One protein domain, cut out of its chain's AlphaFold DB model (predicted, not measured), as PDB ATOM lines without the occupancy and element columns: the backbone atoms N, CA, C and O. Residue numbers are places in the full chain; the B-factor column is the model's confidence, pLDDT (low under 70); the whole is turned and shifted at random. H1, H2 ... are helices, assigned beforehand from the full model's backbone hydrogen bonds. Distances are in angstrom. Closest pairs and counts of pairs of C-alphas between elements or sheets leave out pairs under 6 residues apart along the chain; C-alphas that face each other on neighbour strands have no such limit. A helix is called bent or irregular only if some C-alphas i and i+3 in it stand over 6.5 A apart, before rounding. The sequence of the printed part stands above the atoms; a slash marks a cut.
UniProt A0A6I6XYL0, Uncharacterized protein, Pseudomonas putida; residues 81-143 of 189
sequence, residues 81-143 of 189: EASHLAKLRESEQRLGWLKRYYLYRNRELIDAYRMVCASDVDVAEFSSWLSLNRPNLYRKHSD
ATOM      1  N   GLU A  81      39.609  50.933 187.085       85.44
ATOM      2  CA  GLU A  81      38.881  50.940 188.357       85.44
ATOM      3  C   GLU A  81      39.815  51.033 189.583       85.44
ATOM      4  O   GLU A  81      39.340  51.323 190.687       85.44
ATOM      5  N   ALA A  82      41.131  50.827 189.431       85.25
ATOM      6  CA  ALA A  82      42.085  50.777 190.546       85.25
ATOM      7  C   ALA A  82      42.096  52.061 191.396       85.25
ATOM      8  O   ALA A  82      42.069  51.994 192.629       85.25
ATOM      9  N   SER A  83      42.047  53.229 190.747       86.25
ATOM     10  CA  SER A  83      42.028  54.536 191.418       86.25
ATOM     11  C   SER A  83      40.771  54.739 192.271       86.25
ATOM     12  O   SER A  83      40.832  55.204 193.413       86.25
ATOM     13  N   HIS A  84      39.616  54.326 191.749       85.44
ATOM     14  CA  HIS A  84      38.340  54.396 192.446       85.44
ATOM     15  C   HIS A  84      38.304  53.426 193.633       85.44
ATOM     16  O   HIS A  84      37.785  53.766 194.696       85.44
ATOM     17  N   LEU A  85      38.868  52.224 193.485       85.81
ATOM     18  CA  LEU A  85      38.954  51.238 194.565       85.81
ATOM     19  C   LEU A  85      39.839  51.705 195.723       85.81
ATOM     20  O   LEU A  85      39.487  51.480 196.882       85.81
ATOM     21  N   ALA A  86      40.959  52.367 195.420       84.88
ATOM     22  CA  ALA A  86      41.838  52.941 196.432       84.88
ATOM     23  C   ALA A  86      41.109  54.009 197.267       84.88
ATOM     24  O   ALA A  86      41.116  53.924 198.496       84.88
ATOM     25  N   LYS A  87      40.380  54.919 196.604       85.19
ATOM     26  CA  LYS A  87      39.551  55.943 197.265       85.19
ATOM     27  C   LYS A  87      38.408  55.334 198.080       85.19
ATOM     28  O   LYS A  87      38.185  55.736 199.216       85.19
ATOM     29  N   LEU A  88      37.712  54.331 197.536       84.06
ATOM     30  CA  LEU A  88      36.602  53.651 198.218       84.06
ATOM     31  C   LEU A  88      37.051  52.973 199.521       84.06
ATOM     32  O   LEU A  88      36.315  52.961 200.506       84.06
ATOM     33  N   ARG A  89      38.265  52.410 199.535       81.81
ATOM     34  CA  ARG A  89      38.854  51.784 200.726       81.81
ATOM     35  C   ARG A  89      39.193  52.799 201.824       81.81
ATOM     36  O   ARG A  89      39.246  52.410 202.987       81.81
ATOM     37  N   GLU A  90      39.448  54.054 201.467       80.19
ATOM     38  CA  GLU A  90      39.745  55.141 202.409       80.19
ATOM     39  C   GLU A  90      38.486  55.840 202.929       80.19
ATOM     40  O   GLU A  90      38.452  56.234 204.092       80.19
ATOM     41  N   SER A  91      37.450  55.976 202.098       77.75
ATOM     42  CA  SER A  91      36.281  56.799 202.422       77.75
ATOM     43  C   SER A  91      35.170  56.078 203.192       77.75
ATOM     44  O   SER A  91      34.502  56.702 204.015       77.75
ATOM     45  N   GLU A  92      34.934  54.781 202.962       74.50
ATOM     46  CA  GLU A  92      33.782  54.081 203.552       74.50
ATOM     47  C   GLU A  92      34.180  53.207 204.760       74.50
ATOM     48  O   GLU A  92      34.621  52.068 204.613       74.50
ATOM     49  N   GLN A  93      33.923  53.684 205.987       65.44
ATOM     50  CA  GLN A  93      34.088  52.879 207.215       65.44
ATOM     51  C   GLN A  93      33.025  51.769 207.373       65.44
ATOM     52  O   GLN A  93      33.239  50.799 208.101       65.44
ATOM     53  N   ARG A  94      31.876  51.874 206.686       72.88
ATOM     54  CA  ARG A  94      30.783  50.883 206.730       72.88
ATOM     55  C   ARG A  94      30.415  50.388 205.335       72.88
ATOM     56  O   ARG A  94      29.422  50.793 204.741       72.88
ATOM     57  N   LEU A  95      31.212  49.454 204.835       79.62
ATOM     58  CA  LEU A  95      30.951  48.752 203.580       79.62
ATOM     59  C   LEU A  95      30.026  47.541 203.802       79.62
ATOM     60  O   LEU A  95      30.214  46.747 204.730       79.62
ATOM     61  N   GLY A  96      29.060  47.333 202.904       78.50
ATOM     62  CA  GLY A  96      28.315  46.070 202.818       78.50
ATOM     63  C   GLY A  96      29.244  44.878 202.537       78.50
ATOM     64  O   GLY A  96      30.352  45.054 202.025       78.50
ATOM     65  N   TRP A  97      28.818  43.655 202.869       81.56
ATOM     66  CA  TRP A  97      29.651  42.448 202.729       81.56
ATOM     67  C   TRP A  97      30.149  42.231 201.289       81.56
ATOM     68  O   TRP A  97      31.306  41.881 201.080       81.56
ATOM     69  N   LEU A  98      29.305  42.530 200.299       78.56
ATOM     70  CA  LEU A  98      29.596  42.339 198.877       78.56
ATOM     71  C   LEU A  98      30.682  43.312 198.386       78.56
ATOM     72  O   LEU A  98      31.619  42.912 197.698       78.56
ATOM     73  N   LYS A  99      30.628  44.574 198.840       80.69
ATOM     74  CA  LYS A  99      31.688  45.564 198.597       80.69
ATOM     75  C   LYS A  99      32.990  45.188 199.317       80.69
ATOM     76  O   LYS A  99      34.061  45.322 198.734       80.69
ATOM     77  N   ARG A 100      32.916  44.678 200.555       80.44
ATOM     78  CA  ARG A 100      34.096  44.182 201.293       80.44
ATOM     79  C   ARG A 100      34.763  43.015 200.575       80.44
ATOM     80  O   ARG A 100      35.980  43.022 200.424       80.44
ATOM     81  N   TYR A 101      33.976  42.054 200.099       82.31
ATOM     82  CA  TYR A 101      34.478  40.931 199.315       82.31
ATOM     83  C   TYR A 101      35.140  41.406 198.015       82.31
ATOM     84  O   TYR A 101      36.247  40.979 197.691       82.31
ATOM     85  N   TYR A 102      34.516  42.354 197.313       82.31
ATOM     86  CA  TYR A 102      35.083  42.946 196.103       82.31
ATOM     87  C   TYR A 102      36.413  43.675 196.365       82.31
ATOM     88  O   TYR A 102      37.384  43.450 195.646       82.31
ATOM     89  N   LEU A 103      36.508  44.480 197.429       84.31
ATOM     90  CA  LEU A 103      37.764  45.124 197.836       84.31
ATOM     91  C   LEU A 103      38.836  44.104 198.229       84.31
ATOM     92  O   LEU A 103      39.991  44.248 197.840       84.31
ATOM     93  N   TYR A 104      38.459  43.063 198.974       84.12
ATOM     94  CA  TYR A 104      39.370  41.995 199.379       84.12
ATOM     95  C   TYR A 104      39.953  41.265 198.165       84.12
ATOM     96  O   TYR A 104      41.164  41.083 198.062       84.12
ATOM     97  N   ARG A 105      39.100  40.909 197.203       82.00
ATOM     98  CA  ARG A 105      39.496  40.201 195.984       82.00
ATOM     99  C   ARG A 105      40.437  41.014 195.090       82.00
ATOM    100  O   ARG A 105      41.318  40.437 194.453       82.00
ATOM    101  N   ASN A 106      40.259  42.334 195.055       86.56
ATOM    102  CA  ASN A 106      41.062  43.265 194.256       86.56
ATOM    103  C   ASN A 106      42.145  43.979 195.088       86.56
ATOM    104  O   ASN A 106      42.711  44.976 194.645       86.56
ATOM    105  N   ARG A 107      42.463  43.475 196.288       85.81
ATOM    106  CA  ARG A 107      43.417  44.109 197.208       85.81
ATOM    107  C   ARG A 107      44.798  44.304 196.590       85.81
ATOM    108  O   ARG A 107      45.387  45.358 196.774       85.81
ATOM    109  N   GLU A 108      45.300  43.317 195.856       87.56
ATOM    110  CA  GLU A 108      46.620  43.399 195.217       87.56
ATOM    111  C   GLU A 108      46.692  44.530 194.187       87.56
ATOM    112  O   GLU A 108      47.711  45.210 194.110       87.56
ATOM    113  N   LEU A 109      45.607  44.762 193.440       89.38
ATOM    114  CA  LEU A 109      45.497  45.870 192.493       89.38
ATOM    115  C   LEU A 109      45.485  47.219 193.223       89.38
ATOM    116  O   LEU A 109      46.178  48.146 192.813       89.38
ATOM    117  N   ILE A 110      44.744  47.312 194.332       88.56
ATOM    118  CA  ILE A 110      44.687  48.517 195.174       88.56
ATOM    119  C   ILE A 110      46.062  48.825 195.772       88.56
ATOM    120  O   ILE A 110      46.516  49.966 195.739       88.56
ATOM    121  N   ASP A 111      46.719  47.810 196.331       88.56
ATOM    122  CA  ASP A 111      48.028  47.956 196.959       88.56
ATOM    123  C   ASP A 111      49.089  48.327 195.897       88.56
ATOM    124  O   ASP A 111      49.911  49.203 196.150       88.56
ATOM    125  N   ALA A 112      49.027  47.754 194.687       88.06
ATOM    126  CA  ALA A 112      49.894  48.130 193.565       88.06
ATOM    127  C   ALA A 112      49.673  49.578 193.102       88.06
ATOM    128  O   ALA A 112      50.639  50.306 192.890       88.06
ATOM    129  N   TYR A 113      48.418  50.019 192.990       88.44
ATOM    130  CA  TYR A 113      48.093  51.404 192.638       88.44
ATOM    131  C   TYR A 113      48.642  52.394 193.667       88.44
ATOM    132  O   TYR A 113      49.273  53.383 193.311       88.44
ATOM    133  N   ARG A 114      48.491  52.086 194.959       86.75
ATOM    134  CA  ARG A 114      49.049  52.907 196.043       86.75
ATOM    135  C   ARG A 114      50.570  52.970 196.021       86.75
ATOM    136  O   ARG A 114      51.119  54.023 196.319       86.75
ATOM    137  N   MET A 115      51.242  51.872 195.675       85.81
ATOM    138  CA  MET A 115      52.699  51.867 195.509       85.81
ATOM    139  C   MET A 115      53.130  52.830 194.404       85.81
ATOM    140  O   MET A 115      54.053  53.603 194.624       85.81
ATOM    141  N   VAL A 116      52.440  52.829 193.259       86.38
ATOM    142  CA  VAL A 116      52.725  53.766 192.162       86.38
ATOM    143  C   VAL A 116      52.453  55.207 192.585       86.38
ATOM    144  O   VAL A 116      53.327  56.036 192.402       86.38
ATOM    145  N   CYS A 117      51.332  55.497 193.254       83.56
ATOM    146  CA  CYS A 117      51.056  56.848 193.763       83.56
ATOM    147  C   CYS A 117      52.046  57.337 194.833       83.56
ATOM    148  O   CYS A 117      52.204  58.539 195.003       83.56
ATOM    149  N   ALA A 118      52.653  56.425 195.597       83.69
ATOM    150  CA  ALA A 118      53.688  56.752 196.578       83.69
ATOM    151  C   ALA A 118      55.095  56.852 195.958       83.69
ATOM    152  O   ALA A 118      56.035  57.237 196.649       83.69
ATOM    153  N   SER A 119      55.242  56.465 194.692       77.81
ATOM    154  CA  SER A 119      56.482  56.560 193.921       77.81
ATOM    155  C   SER A 119      56.417  57.793 193.014       77.81
ATOM    156  O   SER A 119      55.329  58.210 192.635       77.81
ATOM    157  N   ASP A 120      57.556  58.321 192.565       72.94
ATOM    158  CA  ASP A 120      57.612  59.403 191.556       72.94
ATOM    159  C   ASP A 120      57.215  58.937 190.133       72.94
ATOM    160  O   ASP A 120      57.605  59.529 189.129       72.94
ATOM    161  N   VAL A 121      56.476  57.830 190.023       75.00
ATOM    162  CA  VAL A 121      56.030  57.256 188.752       75.00
ATOM    163  C   VAL A 121      54.696  57.890 188.384       75.00
ATOM    164  O   VAL A 121      53.771  57.912 189.198       75.00
ATOM    165  N   ASP A 122      54.577  58.362 187.144       77.06
ATOM    166  CA  ASP A 122      53.318  58.909 186.654       77.06
ATOM    167  C   ASP A 122      52.217  57.837 186.712       77.06
ATOM    168  O   ASP A 122      52.345  56.723 186.196       77.06
ATOM    169  N   VAL A 123      51.099  58.184 187.346       73.19
ATOM    170  CA  VAL A 123      49.916  57.327 187.458       73.19
ATOM    171  C   VAL A 123      49.344  57.006 186.072       73.19
ATOM    172  O   VAL A 123      48.738  55.946 185.899       73.19
ATOM    173  N   ALA A 124      49.578  57.865 185.071       74.06
ATOM    174  CA  ALA A 124      49.236  57.595 183.676       74.06
ATOM    175  C   ALA A 124      49.943  56.341 183.120       74.06
ATOM    176  O   ALA A 124      49.400  55.657 182.252       74.06
ATOM    177  N   GLU A 125      51.102  55.972 183.671       82.00
ATOM    178  CA  GLU A 125      51.868  54.786 183.278       82.00
ATOM    179  C   GLU A 125      51.561  53.549 184.136       82.00
ATOM    180  O   GLU A 125      52.221  52.520 183.993       82.00
ATOM    181  N   PHE A 126      50.539  53.590 185.000       85.56
ATOM    182  CA  PHE A 126      50.206  52.492 185.916       85.56
ATOM    183  C   PHE A 126      50.092  51.128 185.217       85.56
ATOM    184  O   PHE A 126      50.608  50.128 185.715       85.56
ATOM    185  N   SER A 127      49.455  51.091 184.044       85.06
ATOM    186  CA  SER A 127      49.304  49.886 183.217       85.06
ATOM    187  C   SER A 127      50.659  49.325 182.752       85.06
ATOM    188  O   SER A 127      50.935  48.135 182.920       85.06
ATOM    189  N   SER A 128      51.536  50.197 182.245       85.50
ATOM    190  CA  SER A 128      52.894  49.859 181.797       85.50
ATOM    191  C   SER A 128      53.782  49.423 182.961       85.50
ATOM    192  O   SER A 128      54.514  48.439 182.871       85.50
ATOM    193  N   TRP A 129      53.672  50.101 184.103       88.00
ATOM    194  CA  TRP A 129      54.380  49.719 185.318       88.00
ATOM    195  C   TRP A 129      53.947  48.331 185.804       88.00
ATOM    196  O   TRP A 129      54.787  47.519 186.196       88.00
ATOM    197  N   LEU A 130      52.646  48.031 185.748       88.94
ATOM    198  CA  LEU A 130      52.088  46.732 186.119       88.94
ATOM    199  C   LEU A 130      52.555  45.612 185.194       88.94
ATOM    200  O   LEU A 130      52.892  44.538 185.688       88.94
ATOM    201  N   SER A 131      52.580  45.841 183.882       86.38
ATOM    202  CA  SER A 131      53.013  44.825 182.921       86.38
ATOM    203  C   SER A 131      54.491  44.460 183.104       86.38
ATOM    204  O   SER A 131      54.836  43.281 183.023       86.38
ATOM    205  N   LEU A 132      55.339  45.436 183.451       84.06
ATOM    206  CA  LEU A 132      56.769  45.240 183.704       84.06
ATOM    207  C   LEU A 132      57.061  44.624 185.080       84.06
ATOM    208  O   LEU A 132      57.840  43.678 185.184       84.06
ATOM    209  N   ASN A 133      56.441  45.139 186.145       84.38
ATOM    210  CA  ASN A 133      56.808  44.776 187.520       84.38
ATOM    211  C   ASN A 133      55.947  43.652 188.109       84.38
ATOM    212  O   ASN A 133      56.399  42.920 188.992       84.38
ATOM    213  N   ARG A 134      54.691  43.512 187.663       85.94
ATOM    214  CA  ARG A 134      53.736  42.502 188.153       85.94
ATOM    215  C   ARG A 134      52.870  41.938 187.013       85.94
ATOM    216  O   ARG A 134      51.642  42.067 187.059       85.94
ATOM    217  N   PRO A 135      53.467  41.234 186.033       83.06
ATOM    218  CA  PRO A 135      52.772  40.764 184.828       83.06
ATOM    219  C   PRO A 135      51.570  39.856 185.130       83.06
ATOM    220  O   PRO A 135      50.535  39.948 184.472       83.06
ATOM    221  N   ASN A 136      51.657  39.032 186.179       83.38
ATOM    222  CA  ASN A 136      50.548  38.175 186.610       83.38
ATOM    223  C   ASN A 136      49.335  38.993 187.076       83.38
ATOM    224  O   ASN A 136      48.194  38.638 186.789       83.38
ATOM    225  N   LEU A 137      49.580  40.101 187.781       85.31
ATOM    226  CA  LEU A 137      48.528  40.995 188.254       85.31
ATOM    227  C   LEU A 137      47.952  41.808 187.091       85.31
ATOM    228  O   LEU A 137      46.735  41.925 186.986       85.31
ATOM    229  N   TYR A 138      48.808  42.286 186.183       84.88
ATOM    230  CA  TYR A 138      48.379  42.941 184.947       84.88
ATOM    231  C   TYR A 138      47.406  42.051 184.171       84.88
ATOM    232  O   TYR A 138      46.258  42.436 183.966       84.88
ATOM    233  N   ARG A 139      47.806  40.816 183.850       82.44
ATOM    234  CA  ARG A 139      46.960  39.864 183.122       82.44
ATOM    235  C   ARG A 139      45.675  39.526 183.869       82.44
ATOM    236  O   ARG A 139      44.591  39.532 183.285       82.44
ATOM    237  N   LYS A 140      45.771  39.299 185.183       83.62
ATOM    238  CA  LYS A 140      44.605  39.073 186.044       83.62
ATOM    239  C   LYS A 140      43.597  40.212 185.974       83.62
ATOM    240  O   LYS A 140      42.439  39.940 186.246       83.62
ATOM    241  N   HIS A 141      43.973  41.431 185.587       84.19
ATOM    242  CA  HIS A 141      43.067  42.580 185.502       84.19
ATOM    243  C   HIS A 141      42.783  43.079 184.074       84.19
ATOM    244  O   HIS A 141      41.755  43.717 183.874       84.19
ATOM    245  N   SER A 142      43.589  42.700 183.076       81.94
ATOM    246  CA  SER A 142      43.403  43.072 181.664       81.94
ATOM    247  C   SER A 142      42.743  41.988 180.801       81.94
ATOM    248  O   SER A 142      42.004  42.317 179.881       81.94
ATOM    249  N   ASP A 143      42.941  40.703 181.111       76.19
ATOM    250  CA  ASP A 143      42.502  39.598 180.242       76.19
ATOM    251  C   ASP A 143      41.138  39.011 180.681       76.19
ATOM    252  O   ASP A 143      41.021  38.513 181.813       76.19
TER     253      ASP A 143
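What this domain is: This is residues 81 to 143 of the 189 residues of an uncharacterized protein of Pseudomonas putida (UniProt A0A6I6XYL0). Five short helices make a flat slab, with H3 in the middle, H1 and H2 to one side and H4 and H5 to the other. H1 and H2 open as a loose V towards residues 92 to 96. The printed part has 63 residues, 49 of them in the five named helices, with no named strand; its class is all helix, and it is compact, with a radius of gyration of the C-alphas of 12.2 A and spans of 34 by 25 by 13 A.

How they stand to each other: H1, residues 82 to 91, touches H3, residues 107 to 117, about perpendicular at 83 degrees; closest C-alphas Ala 86 and Ile 110, 5.4 A. H2, residues 97 to 105, is close to H1 but not clearly touching: C-alphas Leu 85 and Leu 103, 7.0 A. H3 touches H4, residues 123 to 133; closest C-alphas Cys 117 and Val 123, 6.4 A. H4 touches H5, residues 135 to 142; closest C-alphas Ser 131 and Tyr 138, 5.4 A. O i to N i+4 pairs are within hydrogen-bond range throughout H1, H2, H3 and H5, and in 5 of 7 in H4.

Where its parts are: H1, 14.5 A long, begins at C-alpha 82 (42.085, 50.777, 190.546); H3 measures 15.2 A; H5 ends at C-alpha 142 (43.403, 43.072, 181.664). H4, 14.3 A, is irregular: C-alphas 124 and 127 are 7.7 A apart.

The domain as a whole: The farthest C-alphas, Arg 94 and Leu 132, are 35.2 A apart. The links are tight, the printed part has no cut, and residue 93 is under pLDDT 70.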